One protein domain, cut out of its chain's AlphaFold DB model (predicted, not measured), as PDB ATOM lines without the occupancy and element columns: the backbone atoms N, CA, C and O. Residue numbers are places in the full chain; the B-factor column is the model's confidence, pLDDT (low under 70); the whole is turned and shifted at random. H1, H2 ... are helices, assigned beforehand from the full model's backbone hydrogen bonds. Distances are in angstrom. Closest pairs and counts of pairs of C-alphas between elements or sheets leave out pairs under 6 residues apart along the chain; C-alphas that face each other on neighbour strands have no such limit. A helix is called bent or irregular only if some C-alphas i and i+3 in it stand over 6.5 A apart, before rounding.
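Overview. This is residues 2 to 136 of the 375 residues of the protein "DNA mismatch repair protein MutS" of Kosmotoga arenicorallina (UniProt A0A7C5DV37). Two long helices, H4 and H5, meet end to end at a tight turn and make a wide V, and a small helical hairpin, H1 and H2, sits inside the V near its corner. H3 folds back beside the first part of H4 as a second helical hairpin, while residues 123 to 136, mostly the far part of H5, stick out alone. The printed part has 135 residues with five named helices, H1 to H5 in order along the chain, and no named strand: the class is all helix. It is only just loose, close to extended, with a radius of gyration of the C-alphas of 21.2 A and spans of 76 by 29 by 19 A.

Along the chain. Find C-alpha 2 at (24.619, -27.495, -114.611); from there H1 runs through residues 2 to 20, 26.7 A long. H2 follows at residues 29 to 39, and it is neither bent nor irregular, but only just: C-alphas 29 and 32 are 6.1 A apart. Go on to H3, residues 57 to 71, 21.2 A long. Look next for C-alpha 77 at (54.066, -28.449, -96.518), where H4 begins; it covers residues 77 to 107 and 45.4 A. H5 takes residues 109 to 135, 39.0 A, and ends at C-alpha 135 at (-6.948, -10.381, -133.975).

Arrangement. H1 and H2 form a helical hairpin and touch, the C-alphas of Leu 11 and Ala 32 being closest at 6.2 A; they run opposite ways at a shallow tilt of 32 degrees, only just short of steep. H2 and H4 only just touch, with 3 pairs of C-alphas within 8 A, through residues 101 to 105 of H4 alone; the closest are Leu 38 and Leu 101, 7.2 A. H1 and H4 are near each other, with 6 pairs of C-alphas within 10 A. H3 and H4, the other helical hairpin, touch at a shallow tilt of 30 degrees, opposite ways, with C-alphas 59 and 90 closest at 6.4 A. H5 touches no helix: it is close to H1 but not clearly touching, at 7.8 A between the C-alphas of Tyr 14 and Ile 119, and H4 and H5 meet only through their link. H3 and H5 are apart. Every O i to N i+4 pair is within hydrogen-bond range in H1, H3, H4 and H5; in H2 2 of 7 are, beside 4 of 8 O i to N i+3 pairs.

Size, cuts and confidence. The two C-alphas farthest apart, those of Lys 76 and Asn 136, are 76.5 A apart. The printed part has no cut. The link from H2 to H3, residues 40 to 56, is long. Residues 71 to 78 and 123 to 136 stand free. The mean pLDDT of the printed part is 85.9; look for values under 70 at residue 24, residues 28 to 31 and residues 73 to 76.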
ATOM      1  N   ILE A   2      25.463 -28.255-113.666       75.75
ATOM      2  CA  ILE A   2      24.619 -27.495-114.611       75.75
ATOM      3  C   ILE A   2      23.216 -28.116-114.745       75.75
ATOM      4  O   ILE A   2      22.238 -27.432-114.491       75.75
ATOM      5  N   ASP A   3      23.105 -29.423-114.994       84.31
ATOM      6  CA  ASP A   3      21.782 -30.058-115.163       84.31
ATOM      7  C   ASP A   3      20.915 -30.016-113.886       84.31
ATOM      8  O   ASP A   3      19.707 -29.812-113.935       84.31
ATOM      9  N   LEU A   4      21.531 -30.187-112.707       87.25
ATOM     10  CA  LEU A   4      20.827 -30.092-111.417       87.25
ATOM     11  C   LEU A   4      20.438 -28.642-111.093       87.25
ATOM     12  O   LEU A   4      19.400 -28.409-110.478       87.25
ATOM     13  N   PHE A   5      21.254 -27.677-111.520       89.75
ATOM     14  CA  PHE A   5      20.917 -26.259-111.485       89.75
ATOM     15  C   PHE A   5      19.700 -25.963-112.367       89.75
ATOM     16  O   PHE A   5      18.753 -25.359-111.876       89.75
ATOM     17  N   GLU A   6      19.682 -26.433-113.616       89.69
ATOM     18  CA  GLU A   6      18.555 -26.229-114.534       89.69
ATOM     19  C   GLU A   6      17.263 -26.844-113.987       89.69
ATOM     20  O   GLU A   6      16.215 -26.201-114.006       89.69
ATOM     21  N   LEU A   7      17.336 -28.050-113.411       89.25
ATOM     22  CA  LEU A   7      16.192 -28.681-112.747       89.25
ATOM     23  C   LEU A   7      15.701 -27.872-111.542       89.25
ATOM     24  O   LEU A   7      14.493 -27.723-111.354       89.25
ATOM     25  N   LYS A   8      16.615 -27.328-110.730       90.69
ATOM     26  CA  LYS A   8      16.253 -26.472-109.596       90.69
ATOM     27  C   LYS A   8      15.578 -25.185-110.065       90.69
ATOM     28  O   LYS A   8      14.528 -24.828-109.538       90.69
ATOM     29  N   ASP A   9      16.166 -24.502-111.044       91.06
ATOM     30  CA  ASP A   9      15.634 -23.250-111.589       91.06
ATOM     31  C   ASP A   9      14.264 -23.460-112.248       91.06
ATOM     32  O   ASP A   9      13.346 -22.663-112.047       91.06
ATOM     33  N   PHE A  10      14.081 -24.586-112.945       90.62
ATOM     34  CA  PHE A  10      12.795 -25.012-113.489       90.62
ATOM     35  C   PHE A  10      11.733 -25.202-112.397       90.62
ATOM     36  O   PHE A  10      10.635 -24.658-112.509       90.62
ATOM     37  N   LEU A  11      12.051 -25.932-111.321       89.69
ATOM     38  CA  LEU A  11      11.118 -26.168-110.212       89.69
ATOM     39  C   LEU A  11      10.771 -24.877-109.457       89.69
ATOM     40  O   LEU A  11       9.616 -24.686-109.079       89.69
ATOM     41  N   LEU A  12      11.742 -23.979-109.271       89.75
ATOM     42  CA  LEU A  12      11.498 -22.651-108.700       89.75
ATOM     43  C   LEU A  12      10.587 -21.819-109.607       89.75
ATOM     44  O   LEU A  12       9.611 -21.251-109.132       89.75
ATOM     45  N   THR A  13      10.846 -21.819-110.916       89.00
ATOM     46  CA  THR A  13      10.004 -21.124-111.901       89.00
ATOM     47  C   THR A  13       8.579 -21.685-111.925       89.00
ATOM     48  O   THR A  13       7.623 -20.928-112.076       89.00
ATOM     49  N   TYR A  14       8.409 -22.995-111.742       87.94
ATOM     50  CA  TYR A  14       7.090 -23.612-111.613       87.94
ATOM     51  C   TYR A  14       6.334 -23.125-110.367       87.94
ATOM     52  O   TYR A  14       5.153 -22.789-110.470       87.94
ATOM     53  N   GLU A  15       6.991 -23.064-109.204       85.69
ATOM     54  CA  GLU A  15       6.369 -22.525-107.986       85.69
ATOM     55  C   GLU A  15       6.043 -21.030-108.137       85.69
ATOM     56  O   GLU A  15       4.917 -20.638-107.826       85.69
ATOM     57  N   ASP A  16       6.949 -20.227-108.710       87.06
ATOM     58  CA  ASP A  16       6.701 -18.813-109.025       87.06
ATOM     59  C   ASP A  16       5.455 -18.672-109.921       87.06
ATOM     60  O   ASP A  16       4.543 -17.892-109.639       87.06
ATOM     61  N   LEU A  17       5.371 -19.455-111.001       84.69
ATOM     62  CA  LEU A  17       4.244 -19.418-111.935       84.69
ATOM     63  C   LEU A  17       2.931 -19.830-111.256       84.69
ATOM     64  O   LEU A  17       1.885 -19.228-111.501       84.69
ATOM     65  N   ARG A  18       2.982 -20.810-110.355       84.06
ATOM     66  CA  ARG A  18       1.826 -21.269-109.585       84.06
ATOM     67  C   ARG A  18       1.316 -20.229-108.587       84.06
ATOM     68  O   ARG A  18       0.112 -20.183-108.351       84.06
ATOM     69  N   GLU A  19       2.183 -19.393-108.022       83.69
ATOM     70  CA  GLU A  19       1.777 -18.282-107.148       83.69
ATOM     71  C   GLU A  19       1.141 -17.116-107.923       83.69
ATOM     72  O   GLU A  19       0.327 -16.380-107.367       83.69
ATOM     73  N   ASN A  20       1.478 -16.964-109.207       83.12
ATOM     74  CA  ASN A  20       1.061 -15.823-110.024       83.12
ATOM     75  C   ASN A  20      -0.083 -16.125-111.006       83.12
ATOM     76  O   ASN A  20      -0.665 -15.196-111.572       83.12
ATOM     77  N   ILE A  21      -0.420 -17.395-111.246       79.75
ATOM     78  CA  ILE A  21      -1.509 -17.753-112.160       79.75
ATOM     79  C   ILE A  21      -2.879 -17.586-111.489       79.75
ATOM     80  O   ILE A  21      -3.071 -17.901-110.318       79.75
ATOM     81  N   GLN A  22      -3.868 -17.133-112.261       73.50
ATOM     82  CA  GLN A  22      -5.230 -16.892-111.771       73.50
ATOM     83  C   GLN A  22      -5.975 -18.179-111.361       73.50
ATOM     84  O   GLN A  22      -6.914 -18.112-110.572       73.50
ATOM     85  N   PHE A  23      -5.550 -19.334-111.885       71.50
ATOM     86  CA  PHE A  23      -6.165 -20.647-111.657       71.50
ATOM     87  C   PHE A  23      -5.103 -21.678-111.230       71.50
ATOM     88  O   PHE A  23      -4.711 -22.547-112.021       71.50
ATOM     89  N   PRO A  24      -4.558 -21.556-110.007       68.88
ATOM     90  CA  PRO A  24      -3.466 -22.398-109.521       68.88
ATOM     91  C   PRO A  24      -3.867 -23.868-109.346       68.88
ATOM     92  O   PRO A  24      -2.996 -24.728-109.265       68.88
ATOM     93  N   GLU A  25      -5.162 -24.186-109.316       70.19
ATOM     94  CA  GLU A  25      -5.698 -25.550-109.287       70.19
ATOM     95  C   GLU A  25      -5.306 -26.391-110.508       70.19
ATOM     96  O   GLU A  25      -5.260 -27.618-110.414       70.19
ATOM     97  N   PHE A  26      -4.959 -25.753-111.632       70.75
ATOM     98  CA  PHE A  26      -4.405 -26.463-112.781       70.75
ATOM     99  C   PHE A  26      -2.962 -26.926-112.543       70.75
ATOM    100  O   PHE A  26      -2.482 -27.746-113.314       70.75
ATOM    101  N   LEU A  27      -2.294 -26.456-111.482       72.19
ATOM    102  CA  LEU A  27      -0.892 -26.719-111.150       72.19
ATOM    103  C   LEU A  27      -0.749 -27.438-109.794       72.19
ATOM    104  O   LEU A  27      -0.790 -26.800-108.736       72.19
ATOM    105  N   PRO A  28      -0.564 -28.772-109.768       68.19
ATOM    106  CA  PRO A  28      -0.483 -29.523-108.521       68.19
ATOM    107  C   PRO A  28       0.756 -29.146-107.683       68.19
ATOM    108  O   PRO A  28       1.888 -29.152-108.162       68.19
ATOM    109  N   LYS A  29       0.528 -28.868-106.390       67.06
ATOM    110  CA  LYS A  29       1.533 -28.418-105.399       67.06
ATOM    111  C   LYS A  29       2.490 -29.510-104.909       67.06
ATOM    112  O   LYS A  29       3.624 -29.230-104.529       67.06
ATOM    113  N   ILE A  30       1.990 -30.738-104.802       61.88
ATOM    114  CA  ILE A  30       2.627 -31.789-103.989       61.88
ATOM    115  C   ILE A  30       3.934 -32.263-104.638       61.88
ATOM    116  O   ILE A  30       4.937 -32.444-103.958       61.88
ATOM    117  N   VAL A  31       3.948 -32.363-105.965       67.56
ATOM    118  CA  VAL A  31       5.058 -32.945-106.724       67.56
ATOM    119  C   VAL A  31       6.297 -32.041-106.753       67.56
ATOM    120  O   VAL A  31       7.416 -32.529-106.632       67.56
ATOM    121  N   ALA A  32       6.118 -30.724-106.878       71.25
ATOM    122  CA  ALA A  32       7.241 -29.796-107.004       71.25
ATOM    123  C   ALA A  32       7.990 -29.578-105.680       71.25
ATOM    124  O   ALA A  32       9.216 -29.515-105.684       71.25
ATOM    125  N   ASN A  33       7.280 -29.534-104.546       79.88
ATOM    126  CA  ASN A  33       7.910 -29.345-103.234       79.88
ATOM    127  C   ASN A  33       8.808 -30.525-102.840       79.88
ATOM    128  O   ASN A  33       9.902 -30.310-102.322       79.88
ATOM    129  N   GLU A  34       8.380 -31.762-103.109       84.06
ATOM    130  CA  GLU A  34       9.196 -32.961-102.859       84.06
ATOM    131  C   GLU A  34      10.527 -32.899-103.621       84.06
ATOM    132  O   GLU A  34      11.587 -33.124-103.042       84.06
ATOM    133  N   LEU A  35      10.475 -32.536-104.906       86.00
ATOM    134  CA  LEU A  35      11.650 -32.450-105.772       86.00
ATOM    135  C   LEU A  35      12.545 -31.255-105.437       86.00
ATOM    136  O   LEU A  35      13.768 -31.369-105.483       86.00
ATOM    137  N   LEU A  36      11.953 -30.116-105.072       87.69
ATOM    138  CA  LEU A  36      12.710 -28.927-104.697       87.69
ATOM    139  C   LEU A  36      13.487 -29.159-103.397       87.69
ATOM    140  O   LEU A  36      14.657 -28.796-103.324       87.69
ATOM    141  N   ASN A  37      12.894 -29.853-102.422       87.81
ATOM    142  CA  ASN A  37      13.573 -30.225-101.176       87.81
ATOM    143  C   ASN A  37      14.805 -31.118-101.410       87.81
ATOM    144  O   ASN A  37      15.750 -31.071-100.624       87.81
ATOM    145  N   LEU A  38      14.832 -31.907-102.494       88.44
ATOM    146  CA  LEU A  38      16.016 -32.688-102.869       88.44
ATOM    147  C   LEU A  38      17.172 -31.811-103.368       88.44
ATOM    148  O   LEU A  38      18.318 -32.223-103.234       88.44
ATOM    149  N   LEU A  39      16.890 -30.645-103.961       89.44
ATOM    150  CA  LEU A  39      17.900 -29.732-104.524       89.44
ATOM    151  C   LEU A  39      18.186 -28.512-103.640       89.44
ATOM    152  O   LEU A  39      19.177 -27.811-103.860       89.44
ATOM    153  N   ASP A  40      17.330 -28.254-102.656       88.81
ATOM    154  CA  ASP A  40      17.409 -27.147-101.709       88.81
ATOM    155  C   ASP A  40      17.067 -27.615-100.285       88.81
ATOM    156  O   ASP A  40      16.056 -27.206 -99.712       88.81
ATOM    157  N   PRO A  41      17.899 -28.487 -99.686       86.75
ATOM    158  CA  PRO A  41      17.635 -29.058 -98.364       86.75
ATOM    159  C   PRO A  41      17.592 -28.007 -97.243       86.75
ATOM    160  O   PRO A  41      17.076 -28.279 -96.163       86.75
ATOM    161  N   GLU A  42      18.148 -26.817 -97.484       85.69
ATOM    162  CA  GLU A  42      18.160 -25.690 -96.546       85.69
ATOM    163  C   GLU A  42      16.966 -24.734 -96.758       85.69
ATOM    164  O   GLU A  42      16.747 -23.844 -95.939       85.69
ATOM    165  N   GLY A  43      16.184 -24.914 -97.833       83.88
ATOM    166  CA  GLY A  43      14.991 -24.116 -98.134       83.88
ATOM    167  C   GLY A  43      15.272 -22.645 -98.455       83.88
ATOM    168  O   GLY A  43      14.411 -21.792 -98.235       83.88
ATOM    169  N   LEU A  44      16.474 -22.327 -98.947       85.44
ATOM    170  CA  LEU A  44      16.910 -20.951 -99.210       85.44
ATOM    171  C   LEU A  44      16.230 -20.326-100.439       85.44
ATOM    172  O   LEU A  44      16.280 -19.109-100.611       85.44
ATOM    173  N   LYS A  45      15.646 -21.150-101.318       84.31
ATOM    174  CA  LYS A  45      15.016 -20.791-102.598       84.31
ATOM    175  C   LYS A  45      15.909 -19.961-103.530       84.31
ATOM    176  O   LYS A  45      15.432 -19.211-104.379       84.31
ATOM    177  N   LEU A  46      17.228 -20.100-103.402       86.69
ATOM    178  CA  LEU A  46      18.184 -19.463-104.305       86.69
ATOM    179  C   LEU A  46      18.232 -20.220-105.632       86.69
ATOM    180  O   LEU A  46      18.323 -21.446-105.633       86.69
ATOM    181  N   ARG A  47      18.251 -19.499-106.758       85.56
ATOM    182  CA  ARG A  47      18.316 -20.110-108.100       85.56
ATOM    183  C   ARG A  47      19.621 -20.857-108.372       85.56
ATOM    184  O   ARG A  47      19.653 -21.738-109.213       85.56
ATOM    185  N   ASN A  48      20.696 -20.556-107.645       85.31
ATOM    186  CA  ASN A  48      21.953 -21.286-107.782       85.31
ATOM    187  C   ASN A  48      21.872 -22.712-107.203       85.31
ATOM    188  O   ASN A  48      21.072 -23.016-106.313       85.31
ATOM    189  N   PHE A  49      22.750 -23.587-107.695       87.25
ATOM    190  CA  PHE A  49      22.910 -24.933-107.161       87.25
ATOM    191  C   PHE A  49      24.384 -25.248-106.936       87.25
ATOM    192  O   PHE A  49      25.235 -25.034-107.797       87.25
ATOM    193  N   HIS A  50      24.662 -25.776-105.753       85.50
ATOM    194  CA  HIS A  50      25.915 -26.420-105.399       85.50
ATOM    195  C   HIS A  50      25.605 -27.544-104.408       85.50
ATOM    196  O   HIS A  50      24.511 -27.612-103.847       85.50
ATOM    197  N   ILE A  51      26.561 -28.438-104.171       88.50
ATOM    198  CA  ILE A  51      26.380 -29.482-103.163       88.50
ATOM    199  C   ILE A  51      26.468 -28.839-101.773       88.50
ATOM    200  O   ILE A  51      27.552 -28.499-101.300       88.50
ATOM    201  N   TYR A  52      25.320 -28.639-101.127       85.94
ATOM    202  CA  TYR A  52      25.208 -28.094 -99.775       85.94
ATOM    203  C   TYR A  52      25.824 -29.030 -98.732       85.94
ATOM    204  O   TYR A  52      25.804 -30.254 -98.871       85.94
ATOM    205  N   SER A  53      26.357 -28.457 -97.652       86.75
ATOM    206  CA  SER A  53      26.867 -29.255 -96.529       86.75
ATOM    207  C   SER A  53      25.754 -30.079 -95.874       86.75
ATOM    208  O   SER A  53      26.010 -31.192 -95.421       86.75
ATOM    209  N   ALA A  54      24.512 -29.582 -95.919       88.06
ATOM    210  CA  ALA A  54      23.324 -30.257 -95.406       88.06
ATOM    211  C   ALA A  54      23.073 -31.658 -96.002       88.06
ATOM    212  O   ALA A  54      22.402 -32.470 -95.371       88.06
ATOM    213  N   TYR A  55      23.638 -31.992 -97.171       88.50
ATOM    214  CA  TYR A  55      23.478 -33.324 -97.767       88.50
ATOM    215  C   TYR A  55      24.221 -34.443 -97.022       88.50
ATOM    216  O   TYR A  55      23.884 -35.614 -97.202       88.50
ATOM    217  N   SER A  56      25.255 -34.124 -96.233       91.50
ATOM    218  CA  SER A  56      26.037 -35.126 -95.500       91.50
ATOM    219  C   SER A  56      26.736 -34.533 -94.273       91.50
ATOM    220  O   SER A  56      27.451 -33.531 -94.354       91.50
ATOM    221  N   SER A  57      26.595 -35.207 -93.129       89.81
ATOM    222  CA  SER A  57      27.337 -34.883 -91.904       89.81
ATOM    223  C   SER A  57      28.852 -35.016 -92.099       89.81
ATOM    224  O   SER A  57      29.615 -34.205 -91.579       89.81
ATOM    225  N   GLU A  58      29.292 -35.972 -92.919       89.94
ATOM    226  CA  GLU A  58      30.702 -36.173 -93.270       89.94
ATOM    227  C   GLU A  58      31.239 -35.026 -94.142       89.94
ATOM    228  O   GLU A  58      32.322 -34.496 -93.890       89.94
ATOM    229  N   LEU A  59      30.445 -34.564 -95.117       89.75
ATOM    230  CA  LEU A  59      30.785 -33.393 -95.936       89.75
ATOM    231  C   LEU A  59      30.862 -32.117 -95.082       89.75
ATOM    232  O   LEU A  59      31.758 -31.289 -95.266       89.75
ATOM    233  N   THR A  60      29.945 -31.978 -94.122       91.00
ATOM    234  CA  THR A  60      29.956 -30.886 -93.142       91.00
ATOM    235  C   THR A  60      31.250 -30.898 -92.328       91.00
ATOM    236  O   THR A  60      31.917 -29.864 -92.247       91.00
ATOM    237  N   ALA A  61      31.646 -32.059 -91.793       91.75
ATOM    238  CA  ALA A  61      32.875 -32.212 -91.018       91.75
ATOM    239  C   ALA A  61      34.125 -31.856 -91.842       91.75
ATOM    240  O   ALA A  61      34.949 -31.063 -91.390       91.75
ATOM    241  N   ILE A  62      34.231 -32.346 -93.085       90.25
ATOM    242  CA  ILE A  62      35.363 -32.040 -93.977       90.25
ATOM    243  C   ILE A  62      35.457 -30.539 -94.268       90.25
ATOM    244  O   ILE A  62      36.545 -29.962 -94.226       90.25
ATOM    245  N   ARG A  63      34.332 -29.872 -94.541       90.94
ATOM    246  CA  ARG A  63      34.314 -28.426 -94.808       90.94
ATOM    247  C   ARG A  63      34.653 -27.599 -93.567       90.94
ATOM    248  O   ARG A  63      35.333 -26.580 -93.698       90.94
ATOM    249  N   GLN A  64      34.226 -28.030 -92.381       90.69
ATOM    250  CA  GLN A  64      34.615 -27.407 -91.112       90.69
ATOM    251  C   GLN A  64      36.114 -27.587 -90.836       90.69
ATOM    252  O   GLN A  64      36.788 -26.598 -90.547       90.69
ATOM    253  N   GLU A  65      36.657 -28.797 -91.013       88.56
ATOM    254  CA  GLU A  65      38.091 -29.088 -90.861       88.56
ATOM    255  C   GLU A  65      38.924 -28.235 -91.832       88.56
ATOM    256  O   GLU A  65      39.874 -27.570 -91.421       88.56
ATOM    257  N   LYS A  66      38.517 -28.144 -93.106       87.62
ATOM    258  CA  LYS A  66      39.178 -27.282 -94.100       87.62
ATOM    259  C   LYS A  66      39.184 -25.805 -93.700       87.62
ATOM    260  O   LYS A  66      40.203 -25.144 -93.886       87.62
ATOM    261  N   ARG A  67      38.072 -25.277 -93.175       86.25
ATOM    262  CA  ARG A  67      37.987 -23.881 -92.702       86.25
ATOM    263  C   ARG A  67      38.874 -23.645 -91.480       86.25
ATOM    264  O   ARG A  67      39.570 -22.638 -91.434       86.25
ATOM    265  N   ALA A  68      38.890 -24.580 -90.530       86.31
ATOM    266  CA  ALA A  68      39.739 -24.493 -89.343       86.31
ATOM    267  C   ALA A  68      41.230 -24.478 -89.716       86.31
ATOM    268  O   ALA A  68      41.976 -23.632 -89.232       86.31
ATOM    269  N   ILE A  69      41.643 -25.353 -90.638       83.31
ATOM    270  CA  ILE A  69      43.024 -25.427 -91.129       83.31
ATOM    271  C   ILE A  69      43.404 -24.179 -91.942       83.31
ATOM    272  O   ILE A  69      44.506 -23.660 -91.782       83.31
ATOM    273  N   ALA A  70      42.500 -23.655 -92.776       76.75
ATOM    274  CA  ALA A  70      42.748 -22.439 -93.555       76.75
ATOM    275  C   ALA A  70      42.955 -21.193 -92.674       76.75
ATOM    276  O   ALA A  70      43.725 -20.309 -93.038       76.75
ATOM    277  N   ASN A  71      42.312 -21.137 -91.505       74.62
ATOM    278  CA  ASN A  71      42.461 -20.030 -90.557       74.62
ATOM    279  C   ASN A  71      43.772 -20.084 -89.750       74.62
ATOM    280  O   ASN A  71      44.168 -19.074 -89.173       74.62
ATOM    281  N   LEU A  72      44.460 -21.231 -89.714       74.19
ATOM    282  CA  LEU A  72      45.711 -21.431 -88.968       74.19
ATOM    283  C   LEU A  72      46.969 -20.936 -89.714       74.19
ATOM    284  O   LEU A  72      48.073 -21.169 -89.234       74.19
ATOM    285  N   SER A  73      46.799 -20.261 -90.861       59.81
ATOM    286  CA  SER A  73      47.789 -19.536 -91.681       59.81
ATOM    287  C   SER A  73      49.237 -19.499 -91.165       59.81
ATOM    288  O   SER A  73      49.721 -18.459 -90.728       59.81
ATOM    289  N   GLN A  74      49.959 -20.613 -91.316       60.09
ATOM    290  CA  GLN A  74      51.412 -20.649 -91.492       60.09
ATOM    291  C   GLN A  74      51.753 -21.786 -92.461       60.09
ATOM    292  O   GLN A  74      51.396 -22.941 -92.239       60.09
ATOM    293  N   ALA A  75      52.400 -21.436 -93.570       60.94
ATOM    294  CA  ALA A  75      52.739 -22.324 -94.674       60.94
ATOM    295  C   ALA A  75      53.730 -23.422 -94.240       60.94
ATOM    296  O   ALA A  75      54.940 -23.227 -94.282       60.94
ATOM    297  N   LYS A  76      53.204 -24.575 -93.816       69.12
ATOM    298  CA  LYS A  76      53.945 -25.838 -93.706       69.12
ATOM    299  C   LYS A  76      53.452 -26.797 -94.786       69.12
ATOM    300  O   LYS A  76      52.241 -26.894 -94.998       69.12
ATOM    301  N   ASP A  77      54.373 -27.502 -95.436       73.69
ATOM    302  CA  ASP A  77      54.066 -28.449 -96.518       73.69
ATOM    303  C   ASP A  77      53.054 -29.525 -96.076       73.69
ATOM    304  O   ASP A  77      52.108 -29.817 -96.810       73.69
ATOM    305  N   ASP A  78      53.132 -29.980 -94.821       76.44
ATOM    306  CA  ASP A  78      52.182 -30.931 -94.218       76.44
ATOM    307  C   ASP A  78      50.725 -30.427 -94.229       76.44
ATOM    308  O   ASP A  78      49.777 -31.186 -94.447       76.44
ATOM    309  N   ILE A  79      50.519 -29.121 -94.010       81.25
ATOM    310  CA  ILE A  79      49.185 -28.505 -94.027       81.25
ATOM    311  C   ILE A  79      48.650 -28.463 -95.460       81.25
ATOM    312  O   ILE A  79      47.463 -28.718 -95.688       81.25
ATOM    313  N   GLN A  80      49.514 -28.181 -96.439       80.31
ATOM    314  CA  GLN A  80      49.125 -28.187 -97.849       80.31
ATOM    315  C   GLN A  80      48.745 -29.593 -98.319       80.31
ATOM    316  O   GLN A  80      47.721 -29.754 -98.994       80.31
ATOM    317  N   GLU A  81      49.511 -30.612 -97.923       84.38
ATOM    318  CA  GLU A  81      49.200 -32.007 -98.227       84.38
ATOM    319  C   GLU A  81      47.863 -32.421 -97.599       84.38
ATOM    320  O   GLU A  81      46.988 -32.940 -98.298       84.38
ATOM    321  N   ARG A  82      47.622 -32.068 -96.328       85.31
ATOM    322  CA  ARG A  82      46.344 -32.343 -95.657       85.31
ATOM    323  C   ARG A  82      45.158 -31.658 -96.338       85.31
ATOM    324  O   ARG A  82      44.123 -32.299 -96.543       85.31
ATOM    325  N   ILE A  83      45.290 -30.387 -96.731       85.50
ATOM    326  CA  ILE A  83      44.252 -29.668 -97.493       85.50
ATOM    327  C   ILE A  83      43.979 -30.377 -98.823       85.50
ATOM    328  O   ILE A  83      42.818 -30.498 -99.223       85.50
ATOM    329  N   LYS A  84      45.020 -30.856 -99.511       87.75
ATOM    330  CA  LYS A  84      44.881 -31.606-100.764       87.75
ATOM    331  C   LYS A  84      44.115 -32.911-100.543       87.75
ATOM    332  O   LYS A  84      43.170 -33.176-101.284       87.75
ATOM    333  N   THR A  85      44.439 -33.677 -99.500       90.19
ATOM    334  CA  THR A  85      43.702 -34.900 -99.143       90.19
ATOM    335  C   THR A  85      42.233 -34.610 -98.834       90.19
ATOM    336  O   THR A  85      41.352 -35.312 -99.327       90.19
ATOM    337  N   LEU A  86      41.941 -33.560 -98.057       90.31
ATOM    338  CA  LEU A  86      40.565 -33.172 -97.726       90.31
ATOM    339  C   LEU A  86      39.780 -32.702 -98.956       90.31
ATOM    340  O   LEU A  86      38.609 -33.042 -99.083       90.31
ATOM    341  N   LYS A  87      40.413 -31.973 -99.888       89.31
ATOM    342  CA  LYS A  87      39.797 -31.601-101.174       89.31
ATOM    343  C   LYS A  87      39.437 -32.831-102.009       89.31
ATOM    344  O   LYS A  87      38.344 -32.874-102.557       89.31
ATOM    345  N   LEU A  88      40.321 -33.828-102.084       91.75
ATOM    346  CA  LEU A  88      40.035 -35.074-102.805       91.75
ATOM    347  C   LEU A  88      38.854 -35.829-102.180       91.75
ATOM    348  O   LEU A  88      37.950 -36.244-102.901       91.75
ATOM    349  N   LYS A  89      38.818 -35.937-100.844       92.19
ATOM    350  CA  LYS A  89      37.691 -36.549-100.119       92.19
ATOM    351  C   LYS A  89      36.379 -35.793-100.328       92.19
ATOM    352  O   LYS A  89      35.346 -36.416-100.548       92.19
ATOM    353  N   GLU A  90      36.415 -34.460-100.284       91.81
ATOM    354  CA  GLU A  90      35.250 -33.619-100.577       91.81
ATOM    355  C   GLU A  90      34.731 -33.872-101.996       91.81
ATOM    356  O   GLU A  90      33.547 -34.144-102.164       91.81
ATOM    357  N   MET A  91      35.612 -33.868-103.003       91.00
ATOM    358  CA  MET A  91      35.230 -34.136-104.394       91.00
ATOM    359  C   MET A  91      34.594 -35.523-104.570       91.00
ATOM    360  O   MET A  91      33.614 -35.658-105.309       91.00
ATOM    361  N   GLU A  92      35.126 -36.546-103.897       93.25
ATOM    362  CA  GLU A  92      34.578 -37.905-103.933       93.25
ATOM    363  C   GLU A  92      33.180 -37.969-103.299       93.25
ATOM    364  O   GLU A  92      32.259 -38.552-103.876       93.25
ATOM    365  N   LEU A  93      32.989 -37.326-102.142       93.12
ATOM    366  CA  LEU A  93      31.685 -37.253-101.482       93.12
ATOM    367  C   LEU A  93      30.669 -36.466-102.304       93.12
ATOM    368  O   LEU A  93      29.547 -36.932-102.483       93.12
ATOM    369  N   GLU A  94      31.053 -35.318-102.858       93.31
ATOM    370  CA  GLU A  94      30.191 -34.556-103.758       93.31
ATOM    371  C   GLU A  94      29.795 -35.386-104.982       93.31
ATOM    372  O   GLU A  94      28.650 -35.327-105.424       93.31
ATOM    373  N   HIS A  95      30.708 -36.204-105.520       91.88
ATOM    374  CA  HIS A  95      30.386 -37.110-106.618       91.88
ATOM    375  C   HIS A  95      29.356 -38.171-106.208       91.88
ATOM    376  O   HIS A  95      28.382 -38.373-106.932       91.88
ATOM    377  N   LYS A  96      29.506 -38.788-105.030       93.38
ATOM    378  CA  LYS A  96      28.521 -39.742-104.487       93.38
ATOM    379  C   LYS A  96      27.157 -39.087-104.249       93.38
ATOM    380  O   LYS A  96      26.131 -39.671-104.590       93.38
ATOM    381  N   ILE A  97      27.136 -37.862-103.717       93.06
ATOM    382  CA  ILE A  97      25.898 -37.095-103.511       93.06
ATOM    383  C   ILE A  97      25.232 -36.793-104.855       93.06
ATOM    384  O   ILE A  97      24.037 -37.037-104.996       93.06
ATOM    385  N   ARG A  98      25.992 -36.350-105.867       92.38
ATOM    386  CA  ARG A  98      25.473 -36.149-107.231       92.38
ATOM    387  C   ARG A  98      24.846 -37.419-107.793       92.38
ATOM    388  O   ARG A  98      23.721 -37.361-108.263       92.38
ATOM    389  N   GLN A  99      25.532 -38.560-107.707       92.31
ATOM    390  CA  GLN A  99      24.991 -39.840-108.178       92.31
ATOM    391  C   GLN A  99      23.679 -40.204-107.473       92.31
ATOM    392  O   GLN A  99      22.734 -40.640-108.130       92.31
ATOM    393  N   LYS A 100      23.605 -39.992-106.150       92.81
ATOM    394  CA  LYS A 100      22.380 -40.217-105.376       92.81
ATOM    395  C   LYS A 100      21.253 -39.303-105.857       92.81
ATOM    396  O   LYS A 100      20.196 -39.811-106.207       92.81
ATOM    397  N   LEU A 101      21.493 -37.993-105.938       91.75
ATOM    398  CA  LEU A 101      20.505 -37.025-106.427       91.75
ATOM    399  C   LEU A 101      20.037 -37.375-107.843       91.75
ATOM    400  O   LEU A 101      18.841 -37.454-108.089       91.75
ATOM    401  N   SER A 102      20.954 -37.673-108.764       91.50
ATOM    402  CA  SER A 102      20.599 -38.077-110.129       91.50
ATOM    403  C   SER A 102      19.731 -39.337-110.172       91.50
ATOM    404  O   SER A 102      18.878 -39.450-111.051       91.50
ATOM    405  N   LYS A 103      19.926 -40.282-109.244       91.75
ATOM    406  CA  LYS A 103      19.069 -41.465-109.124       91.75
ATOM    407  C   LYS A 103      17.675 -41.098-108.611       91.75
ATOM    408  O   LYS A 103      16.704 -41.466-109.255       91.75
ATOM    409  N   GLU A 104      17.580 -40.315-107.537       90.19
ATOM    410  CA  GLU A 104      16.293 -39.841-106.996       90.19
ATOM    411  C   GLU A 104      15.479 -39.086-108.064       90.19
ATOM    412  O   GLU A 104      14.284 -39.318-108.233       90.19
ATOM    413  N   PHE A 105      16.130 -38.226-108.855       89.31
ATOM    414  CA  PHE A 105      15.484 -37.512-109.962       89.31
ATOM    415  C   PHE A 105      15.042 -38.441-111.093       89.31
ATOM    416  O   PHE A 105      13.962 -38.255-111.651       89.31
ATOM    417  N   ARG A 106      15.843 -39.464-111.415       90.50
ATOM    418  CA  ARG A 106      15.465 -40.488-112.396       90.50
ATOM    419  C   ARG A 106      14.232 -41.267-111.944       90.50
ATOM    420  O   ARG A 106      13.340 -41.489-112.756       90.50
ATOM    421  N   ASP A 107      14.161 -41.621-110.666       90.88
ATOM    422  CA  ASP A 107      13.024 -42.343-110.086       90.88
ATOM    423  C   ASP A 107      11.740 -41.483-110.082       90.88
ATOM    424  O   ASP A 107      10.633 -42.010-110.029       90.88
ATOM    425  N   ASN A 108      11.873 -40.156-110.214       89.62
ATOM    426  CA  ASN A 108      10.765 -39.206-110.325       89.62
ATOM    427  C   ASN A 108      10.623 -38.589-111.736       89.62
ATOM    428  O   ASN A 108       9.985 -37.546-111.885       89.62
ATOM    429  N   ILE A 109      11.184 -39.203-112.784       89.19
ATOM    430  CA  ILE A 109      11.177 -38.608-114.131       89.19
ATOM    431  C   ILE A 109       9.761 -38.346-114.658       89.19
ATOM    432  O   ILE A 109       9.497 -37.274-115.191       89.19
ATOM    433  N   GLU A 110       8.823 -39.268-114.429       89.50
ATOM    434  CA  GLU A 110       7.433 -39.140-114.887       89.50
ATOM    435  C   GLU A 110       6.737 -37.923-114.267       89.50
ATOM    436  O   GLU A 110       6.024 -37.183-114.945       89.50
ATOM    437  N   LYS A 111       7.000 -37.670-112.980       87.38
ATOM    438  CA  LYS A 111       6.508 -36.497-112.251       87.38
ATOM    439  C   LYS A 111       7.044 -35.199-112.861       87.38
ATOM    440  O   LYS A 111       6.288 -34.246-113.027       87.38
ATOM    441  N   ILE A 112       8.329 -35.164-113.213       86.94
ATOM    442  CA  ILE A 112       8.968 -33.993-113.835       86.94
ATOM    443  C   ILE A 112       8.394 -33.759-115.233       86.94
ATOM    444  O   ILE A 112       8.004 -32.639-115.554       86.94
ATOM    445  N   THR A 113       8.276 -34.812-116.045       88.94
ATOM    446  CA  THR A 113       7.673 -34.736-117.382       88.94
ATOM    447  C   THR A 113       6.237 -34.223-117.317       88.94
ATOM    448  O   THR A 113       5.872 -33.351-118.101       88.94
ATOM    449  N   ALA A 114       5.446 -34.675-116.340       87.44
ATOM    450  CA  ALA A 114       4.090 -34.174-116.138       87.44
ATOM    451  C   ALA A 114       4.057 -32.662-115.842       87.44
ATOM    452  O   ALA A 114       3.195 -31.959-116.369       87.44
ATOM    453  N   ILE A 115       5.005 -32.142-115.048       87.12
ATOM    454  CA  ILE A 115       5.135 -30.695-114.801       87.12
ATOM    455  C   ILE A 115       5.493 -29.954-116.098       87.12
ATOM    456  O   ILE A 115       4.881 -28.930-116.404       87.12
ATOM    457  N   VAL A 116       6.440 -30.472-116.888       89.25
ATOM    458  CA  VAL A 116       6.840 -29.866-118.172       89.25
ATOM    459  C   VAL A 116       5.659 -29.791-119.140       89.25
ATOM    460  O   VAL A 116       5.374 -28.724-119.683       89.25
ATOM    461  N   GLU A 117       4.935 -30.896-119.333       89.00
ATOM    462  CA  GLU A 117       3.754 -30.933-120.202       89.00
ATOM    463  C   GLU A 117       2.678 -29.949-119.753       89.00
ATOM    464  O   GLU A 117       1.994 -29.336-120.571       89.00
ATOM    465  N   LEU A 118       2.516 -29.799-118.444       87.00
ATOM    466  CA  LEU A 118       1.528 -28.911-117.872       87.00
ATOM    467  C   LEU A 118       1.867 -27.436-118.111       87.00
ATOM    468  O   LEU A 118       0.999 -26.682-118.554       87.00
ATOM    469  N   ILE A 119       3.123 -27.040-117.892       86.88
ATOM    470  CA  ILE A 119       3.603 -25.693-118.232       86.88
ATOM    471  C   ILE A 119       3.434 -25.447-119.735       86.88
ATOM    472  O   ILE A 119       2.900 -24.410-120.121       86.88
ATOM    473  N   ALA A 120       3.795 -26.416-120.584       89.56
ATOM    474  CA  ALA A 120       3.636 -26.303-122.035       89.56
ATOM    475  C   ALA A 120       2.166 -26.107-122.454       89.56
ATOM    476  O   ALA A 120       1.866 -25.321-123.353       89.56
ATOM    477  N   ARG A 121       1.221 -26.781-121.783       88.00
ATOM    478  CA  ARG A 121      -0.219 -26.573-122.014       88.00
ATOM    479  C   ARG A 121      -0.660 -25.167-121.617       88.00
ATOM    480  O   ARG A 121      -1.442 -24.567-122.350       88.00
ATOM    481  N   ILE A 122      -0.181 -24.645-120.489       86.88
ATOM    482  CA  ILE A 122      -0.498 -23.281-120.041       86.88
ATOM    483  C   ILE A 122       0.058 -22.249-121.017       86.88
ATOM    484  O   ILE A 122      -0.691 -21.371-121.440       86.88
ATOM    485  N   ASP A 123       1.316 -22.393-121.429       89.69
ATOM    486  CA  ASP A 123       1.948 -21.520-122.420       89.69
ATOM    487  C   ASP A 123       1.150 -21.507-123.733       89.69
ATOM    488  O   ASP A 123       0.762 -20.455-124.244       89.69
ATOM    489  N   PHE A 124       0.753 -22.686-124.223       92.12
ATOM    490  CA  PHE A 124      -0.082 -22.797-125.417       92.12
ATOM    491  C   PHE A 124      -1.465 -22.138-125.257       92.12
ATOM    492  O   PHE A 124      -1.955 -21.476-126.179       92.12
ATOM    493  N   LEU A 125      -2.116 -22.286-124.099       89.44
ATOM    494  CA  LEU A 125      -3.398 -21.632-123.808       89.44
ATOM    495  C   LEU A 125      -3.253 -20.108-123.713       89.44
ATOM    496  O   LEU A 125      -4.107 -19.377-124.223       89.44
ATOM    497  N   GLN A 126      -2.167 -19.619-123.117       90.06
ATOM    498  CA  GLN A 126      -1.859 -18.196-123.061       90.06
ATOM    499  C   GLN A 126      -1.597 -17.640-124.464       90.06
ATOM    500  O   GLN A 126      -2.163 -16.609-124.828       90.06
ATOM    501  N   ALA A 127      -0.840 -18.356-125.299       94.12
ATOM    502  CA  ALA A 127      -0.623 -17.994-126.696       94.12
ATOM    503  C   ALA A 127      -1.948 -17.912-127.479       94.12
ATOM    504  O   ALA A 127      -2.162 -16.965-128.240       94.12
ATOM    505  N   LYS A 128      -2.888 -18.843-127.244       94.56
ATOM    506  CA  LYS A 128      -4.255 -18.762-127.792       94.56
ATOM    507  C   LYS A 128      -4.983 -17.495-127.339       94.56
ATOM    508  O   LYS A 128      -5.606 -16.833-128.167       94.56
ATOM    509  N   ALA A 129      -4.906 -17.134-126.059       93.44
ATOM    510  CA  ALA A 129      -5.544 -15.924-125.535       93.44
ATOM    511  C   ALA A 129      -4.942 -14.638-126.132       93.44
ATOM    512  O   ALA A 129      -5.680 -13.732-126.524       93.44
ATOM    513  N   VAL A 130      -3.617 -14.583-126.285       95.75
ATOM    514  CA  VAL A 130      -2.928 -13.478-126.971       95.75
ATOM    515  C   VAL A 130      -3.388 -13.375-128.427       95.75
ATOM    516  O   VAL A 130      -3.674 -12.278-128.905       95.75
ATOM    517  N   LEU A 131      -3.526 -14.506-129.127       95.81
ATOM    518  CA  LEU A 131      -4.037 -14.547-130.500       95.81
ATOM    519  C   LEU A 131      -5.463 -13.980-130.598       95.81
ATOM    520  O   LEU A 131      -5.755 -13.205-131.512       95.81
ATOM    521  N   VAL A 132      -6.330 -14.329-129.641       97.06
ATOM    522  CA  VAL A 132      -7.705 -13.810-129.542       97.06
ATOM    523  C   VAL A 132      -7.710 -12.292-129.452       97.06
ATOM    524  O   VAL A 132      -8.409 -11.648-130.231       97.06
ATOM    525  N   GLN A 133      -6.913 -11.723-128.547       95.69
ATOM    526  CA  GLN A 133      -6.837 -10.275-128.349       95.69
ATOM    527  C   GLN A 133      -6.222  -9.565-129.556       95.69
ATOM    528  O   GLN A 133      -6.759  -8.564-130.021       95.69
ATOM    529  N   LYS A 134      -5.126 -10.104-130.102       94.62
ATOM    530  CA  LYS A 134      -4.416  -9.505-131.238       94.62
ATOM    531  C   LYS A 134      -5.321  -9.340-132.458       94.62
ATOM    532  O   LYS A 134      -5.282  -8.302-133.114       94.62
ATOM    533  N   TYR A 135      -6.122 -10.361-132.766       94.25
ATOM    534  CA  TYR A 135      -6.948 -10.381-133.975       94.25
ATOM    535  C   TYR A 135      -8.427 -10.067-133.730       94.25
ATOM    536  O   TYR A 135      -9.173  -9.964-134.702       94.25
ATOM    537  N   ASN A 136      -8.850  -9.865-132.478       94.81
ATOM    538  CA  ASN A 136     -10.258  -9.757-132.079       94.81
ATOM    539  C   ASN A 136     -11.082 -10.976-132.532       94.81
ATOM    540  O   ASN A 136     -12.125 -10.838-133.172       94.81
TER     541      ASN A 136